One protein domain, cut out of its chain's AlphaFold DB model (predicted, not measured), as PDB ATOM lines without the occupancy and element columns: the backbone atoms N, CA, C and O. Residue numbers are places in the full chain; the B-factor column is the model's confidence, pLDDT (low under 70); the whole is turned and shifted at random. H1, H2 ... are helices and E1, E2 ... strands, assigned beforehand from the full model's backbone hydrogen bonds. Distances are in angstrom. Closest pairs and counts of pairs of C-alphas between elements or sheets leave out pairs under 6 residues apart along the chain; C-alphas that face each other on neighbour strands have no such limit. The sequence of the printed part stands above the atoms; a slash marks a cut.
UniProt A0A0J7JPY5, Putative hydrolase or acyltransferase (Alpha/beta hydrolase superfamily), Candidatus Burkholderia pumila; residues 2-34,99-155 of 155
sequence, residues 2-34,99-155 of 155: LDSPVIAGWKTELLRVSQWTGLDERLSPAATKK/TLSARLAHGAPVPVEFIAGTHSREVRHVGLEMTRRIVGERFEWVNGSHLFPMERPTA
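AT A GLANCE: This is residues 2 to 34 and 99 to 155 of the 155 residues of the protein "Putative hydrolase or acyltransferase (Alpha/beta hydrolase superfamily)" of Candidatus Burkholderia pumila (UniProt A0A0J7JPY5). E1, H4, H5 and E2 follow one another round a small ring, in which the two short strands E1 and E2 lie side by side; residues 2 to 6 run across one side of this ring, and H1 and H2 make an arm that leads away from it. The short helix H3 lies near H5 on one side of the ring, and the short helix H6 lies near the last residues of the two strands. The printed part has 90 residues, with six named helices and two named strands in the order H1, H2, H3, E1, H4, H5, E2, H6; the sheet is E1 beside E2, parallel, and the class is mostly helix. The whole is only just compact, close to loose, with a radius of gyration of the C-alphas of 14.4 A and spans of 38, 34 and 19 A.

IN THESE COORDINATES: H1, residues 10 to 21, begins with C-alpha 10 at (34.382, 103.578, 11.558) and is 16.5 A long. H2 is residues 29 to 33, and after the cut H3 is residues 100 to 103. E1, residues 114 to 117, begins with C-alpha 114 at (51.232, 115.706, 19.834) and is 10.1 A long. H4 is residues 121 to 126, 8.5 A, and H5 is residues 129 to 135, 10.2 A. E2, residues 139 to 142, is 10.1 A long. H6, residues 148 to 151, ends with C-alpha 151 at (44.096, 131.047, 24.445).

HOW THE PARTS SIT: E1 and E2 are parallel at 27 degrees; C-alphas 115 and 140 face each other at 4.7 A, and N 116 and O 140, 2.8 A, are within hydrogen-bond range, as are N 142 and O 116, 2.8 A. E1, H4, H5 and E2 form a strand-helix-strand unit, two parallel neighbour strands with helices between them, and its crossover is right-handed. The closest C-alphas of E1 and H5 are those of Phe 114 and Val 135, 6.6 A; of E1 and H4, Ala 116 and Val 123, 7.5 A; of E1 and H6, Gly 117 and Phe 148, 6.1 A. H3 and H5 are close but not clearly touching, with the C-alphas of Ser 101 and Met 130 closest at 7.6 A. H1 and H4 are close but not clearly touching, with Lys 11 and Val 126 closest at 7.6 A between C-alphas, at a steep tilt of 57 degrees, opposite ways. H1 and H2 are close but not clearly touching, C-alphas 19 and 29 being closest at 6.8 A. H2 and H4 are apart. In H1, H4 and H5 every O i to N i+4 pair is within hydrogen-bond range; in H2 0 of 1 is, with 1 of 2 O i to N i+3 pairs, and H3 and H6 are too short for an i+4 pair.

THE WHOLE: The C-alphas farthest apart are those of Lys 34 and Glu 137, 40.9 A. Residues 35 to 98 are not printed, and C-alphas 34 and 99 are 27.8 A apart across this cut. Of the links printed whole, none is long. The mean pLDDT of the printed part is 76.5, and it is under 70 at residues 7 to 31, 99 and 155.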
ATOM      1  N   LEU A   2      48.952 119.842  16.854       89.88
ATOM      2  CA  LEU A   2      48.303 120.604  17.928       89.88
ATOM      3  C   LEU A   2      46.827 120.219  17.984       89.88
ATOM      4  O   LEU A   2      46.074 120.533  17.063       89.88
ATOM      5  N   ASP A   3      46.462 119.450  19.003       85.19
ATOM      6  CA  ASP A   3      45.100 119.039  19.350       85.19
ATOM      7  C   ASP A   3      44.234 118.537  18.184       85.19
ATOM      8  O   ASP A   3      43.015 118.635  18.195       85.19
ATOM      9  N   SER A   4      44.866 117.977  17.155       81.12
ATOM     10  CA  SER A   4      44.212 117.502  15.935       81.12
ATOM     11  C   SER A   4      44.269 115.973  15.911       81.12
ATOM     12  O   SER A   4      45.116 115.415  15.210       81.12
ATOM     13  N   PRO A   5      43.481 115.275  16.755       75.50
ATOM     14  CA  PRO A   5      43.593 113.833  16.920       75.50
ATOM     15  C   PRO A   5      43.312 113.110  15.603       75.50
ATOM     16  O   PRO A   5      42.414 113.474  14.842       75.50
ATOM     17  N   VAL A   6      44.088 112.059  15.341       75.19
ATOM     18  CA  VAL A   6      43.943 111.261  14.126       75.19
ATOM     19  C   VAL A   6      42.674 110.418  14.239       75.19
ATOM     20  O   VAL A   6      42.589 109.502  15.057       75.19
ATOM     21  N   ILE A   7      41.673 110.738  13.419       66.38
ATOM     22  CA  ILE A   7      40.400 110.013  13.375       66.38
ATOM     23  C   ILE A   7      40.614 108.707  12.608       66.38
ATOM     24  O   ILE A   7      40.816 108.737  11.395       66.38
ATOM     25  N   ALA A   8      40.556 107.563  13.289       59.69
ATOM     26  CA  ALA A   8      40.713 106.237  12.686       59.69
ATOM     27  C   ALA A   8      39.436 105.386  12.781       59.69
ATOM     28  O   ALA A   8      38.617 105.561  13.686       59.69
ATOM     29  N   GLY A   9      39.300 104.423  11.863       56.19
ATOM     30  CA  GLY A   9      38.236 103.412  11.870       56.19
ATOM     31  C   GLY A   9      36.850 103.955  11.505       56.19
ATOM     32  O   GLY A   9      36.726 105.023  10.928       56.19
ATOM     33  N   TRP A  10      35.784 103.236  11.873       49.28
ATOM     34  CA  TRP A  10      34.382 103.578  11.558       49.28
ATOM     35  C   TRP A  10      33.949 104.996  11.988       49.28
ATOM     36  O   TRP A  10      32.980 105.543  11.464       49.28
ATOM     37  N   LYS A  11      34.688 105.622  12.913       54.91
ATOM     38  CA  LYS A  11      34.481 107.010  13.330       54.91
ATOM     39  C   LYS A  11      34.772 108.021  12.214       54.91
ATOM     40  O   LYS A  11      34.149 109.077  12.228       54.91
ATOM     41  N   THR A  12      35.642 107.722  11.237       55.88
ATOM     42  CA  THR A  12      35.793 108.575  10.039       55.88
ATOM     43  C   THR A  12      34.523 108.576   9.205       55.88
ATOM     44  O   THR A  12      34.111 109.632   8.741       55.88
ATOM     45  N   GLU A  13      33.865 107.426   9.058       48.28
ATOM     46  CA  GLU A  13      32.595 107.319   8.333       48.28
ATOM     47  C   GLU A  13      31.459 108.021   9.088       48.28
ATOM     48  O   GLU A  13      30.690 108.759   8.477       48.28
ATOM     49  N   LEU A  14      31.407 107.918  10.422       50.31
ATOM     50  CA  LEU A  14      30.421 108.649  11.227       50.31
ATOM     51  C   LEU A  14      30.643 110.174  11.200       50.31
ATOM     52  O   LEU A  14      29.672 110.916  11.101       50.31
ATOM     53  N   LEU A  15      31.895 110.651  11.236       54.19
ATOM     54  CA  LEU A  15      32.226 112.075  11.079       54.19
ATOM     55  C   LEU A  15      31.917 112.587   9.667       54.19
ATOM     56  O   LEU A  15      31.419 113.700   9.516       54.19
ATOM     57  N   ARG A  16      32.144 111.771   8.631       50.53
ATOM     58  CA  ARG A  16      31.706 112.081   7.262       50.53
ATOM     59  C   ARG A  16      30.183 112.200   7.193       50.53
ATOM     60  O   ARG A  16      29.687 113.147   6.595       50.53
ATOM     61  N   VAL A  17      29.442 111.303   7.846       44.47
ATOM     62  CA  VAL A  17      27.971 111.352   7.906       44.47
ATOM     63  C   VAL A  17      27.477 112.536   8.749       44.47
ATOM     64  O   VAL A  17      26.543 113.216   8.336       44.47
ATOM     65  N   SER A  18      28.117 112.870   9.875       46.75
ATOM     66  CA  SER A  18      27.705 113.995  10.733       46.75
ATOM     67  C   SER A  18      27.990 115.366  10.109       46.75
ATOM     68  O   SER A  18      27.209 116.304  10.272       46.75
ATOM     69  N   GLN A  19      29.072 115.482   9.331       49.22
ATOM     70  CA  GLN A  19      29.344 116.656   8.494       49.22
ATOM     71  C   GLN A  19      28.295 116.828   7.381       49.22
ATOM     72  O   GLN A  19      28.055 117.957   6.950       49.22
ATOM     73  N   TRP A  20      27.652 115.738   6.940       41.44
ATOM     74  CA  TRP A  20      26.562 115.749   5.956       41.44
ATOM     75  C   TRP A  20      25.182 116.018   6.573       41.44
ATOM     76  O   TRP A  20      24.355 116.652   5.922       41.44
ATOM     77  N   THR A  21      24.926 115.584   7.811       35.78
ATOM     78  CA  THR A  21      23.617 115.747   8.477       35.78
ATOM     79  C   THR A  21      23.447 117.080   9.207       35.78
ATOM     80  O   THR A  21      22.343 117.388   9.645       35.78
ATOM     81  N   GLY A  22      24.499 117.898   9.326       39.97
ATOM     82  CA  GLY A  22      24.398 119.256   9.878       39.97
ATOM     83  C   GLY A  22      24.086 119.322  11.379       39.97
ATOM     84  O   GLY A  22      23.738 120.389  11.870       39.97
ATOM     85  N   LEU A  23      24.232 118.210  12.107       36.78
ATOM     86  CA  LEU A  23      23.824 118.074  13.512       36.78
ATOM     87  C   LEU A  23      24.744 118.776  14.530       36.78
ATOM     88  O   LEU A  23      24.389 118.860  15.701       36.78
ATOM     89  N   ASP A  24      25.892 119.313  14.106       41.44
ATOM     90  CA  ASP A  24      26.725 120.181  14.947       41.44
ATOM     91  C   ASP A  24      26.776 121.591  14.349       41.44
ATOM     92  O   ASP A  24      27.637 121.927  13.536       41.44
ATOM     93  N   GLU A  25      25.811 122.436  14.715       42.91
ATOM     94  CA  GLU A  25      25.674 123.801  14.186       42.91
ATOM     95  C   GLU A  25      26.902 124.693  14.444       42.91
ATOM     96  O   GLU A  25      27.067 125.717  13.778       42.91
ATOM     97  N   ARG A  26      27.788 124.324  15.383       43.97
ATOM     98  CA  ARG A  26      28.965 125.135  15.740       43.97
ATOM     99  C   ARG A  26      30.203 124.829  14.899       43.97
ATOM    100  O   ARG A  26      31.070 125.694  14.799       43.97
ATOM    101  N   LEU A  27      30.273 123.646  14.287       48.50
ATOM    102  CA  LEU A  27      31.410 123.186  13.472       48.50
ATOM    103  C   LEU A  27      30.990 122.606  12.112       48.50
ATOM    104  O   LEU A  27      31.835 122.142  11.348       48.50
ATOM    105  N   SER A  28      29.697 122.638  11.781       55.47
ATOM    106  CA  SER A  28      29.218 122.219  10.468       55.47
ATOM    107  C   SER A  28      29.891 123.059   9.377       55.47
ATOM    108  O   SER A  28      29.878 124.293   9.466       55.47
ATOM    109  N   PRO A  29      30.385 122.435   8.291       60.44
ATOM    110  CA  PRO A  29      30.854 123.160   7.114       60.44
ATOM    111  C   PRO A  29      29.826 124.202   6.632       60.44
ATOM    112  O   PRO A  29      30.185 125.271   6.156       60.44
ATOM    113  N   ALA A  30      28.523 123.961   6.809       62.38
ATOM    114  CA  ALA A  30      27.486 124.914   6.415       62.38
ATOM    115  C   ALA A  30      27.555 126.266   7.160       62.38
ATOM    116  O   ALA A  30      27.128 127.283   6.606       62.38
ATOM    117  N   ALA A  31      28.110 126.307   8.376       68.75
ATOM    118  CA  ALA A  31      28.254 127.536   9.153       68.75
ATOM    119  C   ALA A  31      29.267 128.505   8.522       68.75
ATOM    120  O   ALA A  31      29.057 129.722   8.555       68.75
ATOM    121  N   THR A  32      30.319 127.996   7.869       78.12
ATOM    122  CA  THR A  32      31.350 128.844   7.245       78.12
ATOM    123  C   THR A  32      30.808 129.600   6.032       78.12
ATOM    124  O   THR A  32      31.114 130.777   5.852       78.12
ATOM    125  N   LYS A  33      29.860 129.022   5.277       81.75
ATOM    126  CA  LYS A  33      29.141 129.739   4.200       81.75
ATOM    127  C   LYS A  33      28.419 130.995   4.692       81.75
ATOM    128  O   LYS A  33      28.314 131.985   3.966       81.75
ATOM    129  N   LYS A  34      27.913 130.968   5.923       85.38
ATOM    130  CA  LYS A  34      27.185 132.089   6.532       85.38
ATOM    131  C   LYS A  34      28.103 133.042   7.303       85.38
ATOM    132  O   LYS A  34      27.609 134.004   7.887       85.38
ATOM    133  N   THR A  99      41.615 109.973   5.053       68.12
ATOM    134  CA  THR A  99      42.706 109.070   4.662       68.12
ATOM    135  C   THR A  99      43.953 109.201   5.534       68.12
ATOM    136  O   THR A  99      44.868 108.388   5.396       68.12
ATOM    137  N   LEU A 100      44.009 110.184   6.443       74.88
ATOM    138  CA  LEU A 100      45.188 110.426   7.280       74.88
ATOM    139  C   LEU A 100      45.563 109.196   8.121       74.88
ATOM    140  O   LEU A 100      46.733 108.835   8.195       74.88
ATOM    141  N   SER A 101      44.571 108.491   8.665       73.19
ATOM    142  CA  SER A 101      44.788 107.253   9.426       73.19
ATOM    143  C   SER A 101      45.395 106.131   8.598       73.19
ATOM    144  O   SER A 101      46.292 105.447   9.077       73.19
ATOM    145  N   ALA A 102      44.953 105.962   7.349       77.06
ATOM    146  CA  ALA A 102      45.518 104.958   6.449       77.06
ATOM    147  C   ALA A 102      46.973 105.288   6.089       77.06
ATOM    148  O   ALA A 102      47.825 104.406   6.075       77.06
ATOM    149  N   ARG A 103      47.280 106.573   5.867       80.44
ATOM    150  CA  ARG A 103      48.649 107.031   5.579       80.44
ATOM    151  C   ARG A 103      49.599 106.867   6.761       80.44
ATOM    152  O   ARG A 103      50.788 106.678   6.548       80.44
ATOM    153  N   LEU A 104      49.079 106.942   7.984       81.56
ATOM    154  CA  LEU A 104      49.860 106.828   9.216       81.56
ATOM    155  C   LEU A 104      49.807 105.423   9.836       81.56
ATOM    156  O   LEU A 104      50.331 105.224  10.931       81.56
ATOM    157  N   ALA A 105      49.208 104.442   9.153       79.88
ATOM    158  CA  ALA A 105      49.069 103.074   9.653       79.88
ATOM    159  C   ALA A 105      50.420 102.398   9.949       79.88
ATOM    160  O   ALA A 105      50.515 101.597  10.874       79.88
ATOM    161  N   HIS A 106      51.464 102.758   9.197       81.62
ATOM    162  CA  HIS A 106      52.828 102.245   9.362       81.62
ATOM    163  C   HIS A 106      53.769 103.241  10.060       81.62
ATOM    164  O   HIS A 106      54.984 103.072  10.027       81.62
ATOM    165  N   GLY A 107      53.210 104.273  10.699       83.56
ATOM    166  CA  GLY A 107      53.967 105.354  11.323       83.56
ATOM    167  C   GLY A 107      54.182 106.557  10.402       83.56
ATOM    168  O   GLY A 107      53.884 106.530   9.208       83.56
ATOM    169  N   ALA A 108      54.660 107.651  10.992       87.00
ATOM    170  CA  ALA A 108      55.015 108.860  10.259       87.00
ATOM    171  C   ALA A 108      56.460 108.765   9.730       87.00
ATOM    172  O   ALA A 108      57.325 108.239  10.431       87.00
ATOM    173  N   PRO A 109      56.761 109.319   8.540       88.19
ATOM    174  CA  PRO A 109      58.114 109.302   7.970       88.19
ATOM    175  C   PRO A 109      59.102 110.220   8.710       88.19
ATOM    176  O   PRO A 109      60.290 110.228   8.406       88.19
ATOM    177  N   VAL A 110      58.608 111.021   9.656       90.94
ATOM    178  CA  VAL A 110      59.373 111.968  10.468       90.94
ATOM    179  C   VAL A 110      58.905 111.881  11.921       90.94
ATOM    180  O   VAL A 110      57.766 111.466  12.158       90.94
ATOM    181  N   PRO A 111      59.728 112.286  12.904       90.81
ATOM    182  CA  PRO A 111      59.273 112.413  14.280       90.81
ATOM    183  C   PRO A 111      58.057 113.339  14.367       90.81
ATOM    184  O   PRO A 111      58.080 114.467  13.880       90.81
ATOM    185  N   VAL A 112      56.990 112.847  14.994       91.88
ATOM    186  CA  VAL A 112      55.776 113.618  15.268       91.88
ATOM    187  C   VAL A 112      55.563 113.660  16.768       91.88
ATOM    188  O   VAL A 112      55.655 112.633  17.444       91.88
ATOM    189  N   GLU A 113      55.258 114.854  17.256       94.44
ATOM    190  CA  GLU A 113      54.804 115.121  18.614       94.44
ATOM    191  C   GLU A 113      53.348 115.582  18.597       94.44
ATOM    192  O   GLU A 113      52.896 116.210  17.628       94.44
ATOM    193  N   PHE A 114      52.605 115.260  19.650       94.06
ATOM    194  CA  PHE A 114      51.232 115.706  19.834       94.06
ATOM    195  C   PHE A 114      51.094 116.527  21.111       94.06
ATOM    196  O   PHE A 114      51.360 116.022  22.195       94.06
ATOM    197  N   ILE A 115      50.601 117.755  20.976       94.88
ATOM    198  CA  ILE A 115      50.280 118.632  22.102       94.88
ATOM    199  C   ILE A 115      48.761 118.731  22.195       94.88
ATOM    200  O   ILE A 115      48.106 119.123  21.227       94.88
ATOM    201  N   ALA A 116      48.202 118.342  23.337       93.56
ATOM    202  CA  ALA A 116      46.768 118.229  23.570       93.56
ATOM    203  C   ALA A 116      46.276 119.263  24.586       93.56
ATOM    204  O   ALA A 116      46.894 119.455  25.634       93.56
ATOM    205  N   GLY A 117      45.115 119.864  24.330       93.38
ATOM    206  CA  GLY A 117      44.448 120.723  25.306       93.38
ATOM    207  C   GLY A 117      43.761 119.890  26.392       93.38
ATOM    208  O   GLY A 117      42.937 119.025  26.084       93.38
ATOM    209  N   THR A 118      44.004 120.165  27.676       94.25
ATOM    210  CA  THR A 118      43.354 119.439  28.796       94.25
ATOM    211  C   THR A 118      41.816 119.530  28.784       94.25
ATOM    212  O   THR A 118      41.117 118.676  29.340       94.25
ATOM    213  N   HIS A 119      41.267 120.558  28.133       89.44
ATOM    214  CA  HIS A 119      39.831 120.799  27.968       89.44
ATOM    215  C   HIS A 119      39.365 120.636  26.514       89.44
ATOM    216  O   HIS A 119      38.288 121.123  26.161       89.44
ATOM    217  N   SER A 120      40.153 119.971  25.665       84.94
ATOM    218  CA  SER A 120      39.785 119.696  24.278       84.94
ATOM    219  C   SER A 120      38.537 118.817  24.199       84.94
ATOM    220  O   SER A 120      38.468 117.736  24.796       84.94
ATOM    221  N   ARG A 121      37.528 119.272  23.449       81.94
ATOM    222  CA  ARG A 121      36.359 118.441  23.142       81.94
ATOM    223  C   ARG A 121      36.737 117.446  22.053       81.94
ATOM    224  O   ARG A 121      36.330 116.297  22.119       81.94
ATOM    225  N   GLU A 122      37.533 117.855  21.092       79.44
ATOM    226  CA  GLU A 122      37.969 117.130  19.911       79.44
ATOM    227  C   GLU A 122      38.702 115.851  20.323       79.44
ATOM    228  O   GLU A 122      38.314 114.757  19.912       79.44
ATOM    229  N   VAL A 123      39.659 115.962  21.249       83.19
ATOM    230  CA  VAL A 123      40.350 114.818  21.856       83.19
ATOM    231  C   VAL A 123      39.386 113.899  22.609       83.19
ATOM    232  O   VAL A 123      39.499 112.679  22.487       83.19
ATOM    233  N   ARG A 124      38.403 114.450  23.338       80.56
ATOM    234  CA  ARG A 124      37.385 113.650  24.050       80.56
ATOM    235  C   ARG A 124      36.464 112.881  23.097       80.56
ATOM    236  O   ARG A 124      36.121 111.743  23.397       80.56
ATOM    237  N   HIS A 125      36.064 113.474  21.971       73.44
ATOM    238  CA  HIS A 125      35.149 112.839  21.013       73.44
ATOM    239  C   HIS A 125      35.872 111.831  20.106       73.44
ATOM    240  O   HIS A 125      35.392 110.713  19.898       73.44
ATOM    241  N   VAL A 126      37.034 112.205  19.565       75.75
ATOM    242  CA  VAL A 126      37.789 111.361  18.625       75.75
ATOM    243  C   VAL A 126      38.512 110.236  19.369       75.75
ATOM    244  O   VAL A 126      38.426 109.070  18.968       75.75
ATOM    245  N   GLY A 127      39.136 110.562  20.501       82.12
ATOM    246  CA  GLY A 127      40.016 109.673  21.254       82.12
ATOM    247  C   GLY A 127      41.482 109.791  20.825       82.12
ATOM    248  O   GLY A 127      41.815 110.382  19.799       82.12
ATOM    249  N   LEU A 128      42.376 109.222  21.638       86.81
ATOM    250  CA  LEU A 128      43.831 109.342  21.471       86.81
ATOM    251  C   LEU A 128      44.522 108.060  21.008       86.81
ATOM    252  O   LEU A 128      45.733 108.072  20.849       86.81
ATOM    253  N   GLU A 129      43.798 106.960  20.809       86.62
ATOM    254  CA  GLU A 129      44.409 105.650  20.560       86.62
ATOM    255  C   GLU A 129      45.333 105.657  19.333       86.62
ATOM    256  O   GLU A 129      46.516 105.341  19.450       86.62
ATOM    257  N   MET A 130      44.822 106.081  18.172       82.25
ATOM    258  CA  MET A 130      45.627 106.147  16.948       82.25
ATOM    259  C   MET A 130      46.737 107.191  17.063       82.25
ATOM    260  O   MET A 130      47.882 106.921  16.711       82.25
ATOM    261  N   THR A 131      46.419 108.367  17.604       87.50
ATOM    262  CA  THR A 131      47.399 109.432  17.837       87.50
ATOM    263  C   THR A 131      48.569 108.925  18.682       87.50
ATOM    264  O   THR A 131      49.717 109.108  18.291       87.50
ATOM    265  N   ARG A 132      48.301 108.209  19.784       89.38
ATOM    266  CA  ARG A 132      49.324 107.615  20.659       89.38
ATOM    267  C   ARG A 132      50.141 106.532  19.966       89.38
ATOM    268  O   ARG A 132      51.340 106.473  20.203       89.38
ATOM    269  N   ARG A 133      49.545 105.721  19.083       87.56
ATOM    270  CA  ARG A 133      50.312 104.763  18.261       87.56
ATOM    271  C   ARG A 133      51.331 105.454  17.356       87.56
ATOM    272  O   ARG A 133      52.389 104.893  17.110       87.56
ATOM    273  N   ILE A 134      51.015 106.654  16.868       87.38
ATOM    274  CA  ILE A 134      51.880 107.406  15.949       87.38
ATOM    275  C   ILE A 134      52.985 108.151  16.704       87.38
ATOM    276  O   ILE A 134      54.137 108.143  16.271       87.38
ATOM    277  N   VAL A 135      52.646 108.819  17.810       91.50
ATOM    278  CA  VAL A 135      53.595 109.703  18.509       91.50
ATOM    279  C   VAL A 135      54.352 109.018  19.648       91.50
ATOM    280  O   VAL A 135      55.424 109.489  20.026       91.50
ATOM    281  N   GLY A 136      53.844 107.894  20.162       89.31
ATOM    282  CA  GLY A 136      54.425 107.193  21.304       89.31
ATOM    283  C   GLY A 136      54.488 108.095  22.535       89.31
ATOM    284  O   GLY A 136      53.474 108.649  22.958       89.31
ATOM    285  N   GLU A 137      55.693 108.255  23.080       91.44
ATOM    286  CA  GLU A 137      55.974 109.094  24.253       91.44
ATOM    287  C   GLU A 137      56.052 110.597  23.937       91.44
ATOM    288  O   GLU A 137      56.032 111.404  24.861       91.44
ATOM    289  N   ARG A 138      56.094 110.998  22.655       94.12
ATOM    290  CA  ARG A 138      56.083 112.415  22.235       94.12
ATOM    291  C   ARG A 138      54.669 112.989  22.312       94.12
ATOM    292  O   ARG A 138      54.021 113.266  21.298       94.12
ATOM    293  N   PHE A 139      54.168 113.073  23.533       94.69
ATOM    294  CA  PHE A 139      52.822 113.503  23.850       94.69
ATOM    295  C   PHE A 139      52.854 114.446  25.050       94.69
ATOM    296  O   PHE A 139      53.293 114.059  26.132       94.69
ATOM    297  N   GLU A 140      52.289 115.636  24.888       95.12
ATOM    298  CA  GLU A 140      52.230 116.656  25.930       95.12
ATOM    299  C   GLU A 140      50.795 117.144  26.160       95.12
ATOM    300  O   GLU A 140      49.982 117.234  25.235       95.12
ATOM    301  N   TRP A 141      50.484 117.474  27.414       94.56
ATOM    302  CA  TRP A 141      49.251 118.157  27.790       94.56
ATOM    303  C   TRP A 141      49.530 119.617  28.112       94.56
ATOM    304  O   TRP A 141      50.293 119.918  29.025       94.56
ATOM    305  N   VAL A 142      48.807 120.513  27.447       94.69
ATOM    306  CA  VAL A 142      48.804 121.946  27.741       94.69
ATOM    307  C   VAL A 142      47.426 122.343  28.250       94.69
ATOM    308  O   VAL A 142      46.386 121.855  27.797       94.69
ATOM    309  N   ASN A 143      47.394 123.235  29.237       93.94
ATOM    310  CA  ASN A 143      46.133 123.748  29.749       93.94
ATOM    311  C   ASN A 143      45.432 124.598  28.675       93.94
ATOM    312  O   ASN A 143      45.972 125.607  28.236       93.94
ATOM    313  N   GLY A 144      44.221 124.206  28.280       91.50
ATOM    314  CA  GLY A 144      43.412 124.962  27.319       91.50
ATOM    315  C   GLY A 144      42.392 124.092  26.592       91.50
ATOM    316  O   GLY A 144      42.284 122.892  26.864       91.50
ATOM    317  N   SER A 145      41.594 124.700  25.712       90.56
ATOM    318  CA  SER A 145      40.724 123.964  24.779       90.56
ATOM    319  C   SER A 145      41.498 123.469  23.545       90.56
ATOM    320  O   SER A 145      42.721 123.492  23.525       90.56
ATOM    321  N   HIS A 146      40.797 123.059  22.488       88.62
ATOM    322  CA  HIS A 146      41.408 122.824  21.177       88.62
ATOM    323  C   HIS A 146      42.099 124.056  20.592       88.62
ATOM    324  O   HIS A 146      43.099 123.948  19.887       88.62
ATOM    325  N   LEU A 147      41.613 125.246  20.944       91.75
ATOM    326  CA  LEU A 147      42.204 126.514  20.533       91.75
ATOM    327  C   LEU A 147      43.262 127.010  21.531       91.75
ATOM    328  O   LEU A 147      43.566 128.201  21.529       91.75
ATOM    329  N   PHE A 148      43.850 126.133  22.360       93.81
ATOM    330  CA  PHE A 148      44.869 126.513  23.347       93.81
ATOM    331  C   PHE A 148      46.013 127.385  22.793       93.81
ATOM    332  O   PHE A 148      46.413 128.287  23.526       93.81
ATOM    333  N   PRO A 149      46.501 127.237  21.535       93.88
ATOM    334  CA  PRO A 149      47.554 128.120  21.026       93.88
ATOM    335  C   PRO A 149      47.110 129.586  20.954       93.88
ATOM    336  O   PRO A 149      47.926 130.494  21.065       93.88
ATOM    337  N   MET A 150      45.805 129.814  20.784       95.38
ATOM    338  CA  MET A 150      45.206 131.145  20.746       95.38
ATOM    339  C   MET A 150      44.812 131.641  22.141       95.38
ATOM    340  O   MET A 150      44.832 132.841  22.396       95.38
ATOM    341  N   GLU A 151      44.441 130.731  23.049       94.50
ATOM    342  CA  GLU A 151      44.096 131.047  24.445       94.50
ATOM    343  C   GLU A 151      45.338 131.381  25.282       94.50
ATOM    344  O   GLU A 151      45.277 132.223  26.176       94.50
ATOM    345  N   ARG A 152      46.460 130.698  25.022       92.69
ATOM    346  CA  ARG A 152      47.695 130.772  25.812       92.69
ATOM    347  C   ARG A 152      48.934 130.641  24.917       92.69
ATOM    348  O   ARG A 152      49.587 129.602  24.922       92.69
ATOM    349  N   PRO A 153      49.292 131.689  24.160       90.88
ATOM    350  CA  PRO A 153      50.377 131.623  23.175       90.88
ATOM    351  C   PRO A 153      51.787 131.492  23.778       90.88
ATOM    352  O   PRO A 153      52.737 131.253  23.042       90.88
ATOM    353  N   THR A 154      51.942 131.689  25.090       87.94
ATOM    354  CA  THR A 154      53.233 131.649  25.802       87.94
ATOM    355  C   THR A 154      53.302 130.537  26.853       87.94
ATOM    356  O   THR A 154      54.121 130.634  27.764       87.94
ATOM    357  N   ALA A 155      52.368 129.581  26.807       68.88
ATOM    358  CA  ALA A 155      52.345 128.441  27.721       68.88
ATOM    359  C   ALA A 155      53.407 127.399  27.365       68.88
ATOM    360  O   ALA A 155      53.747 127.299  26.165       68.88
TER     361      ALA A 155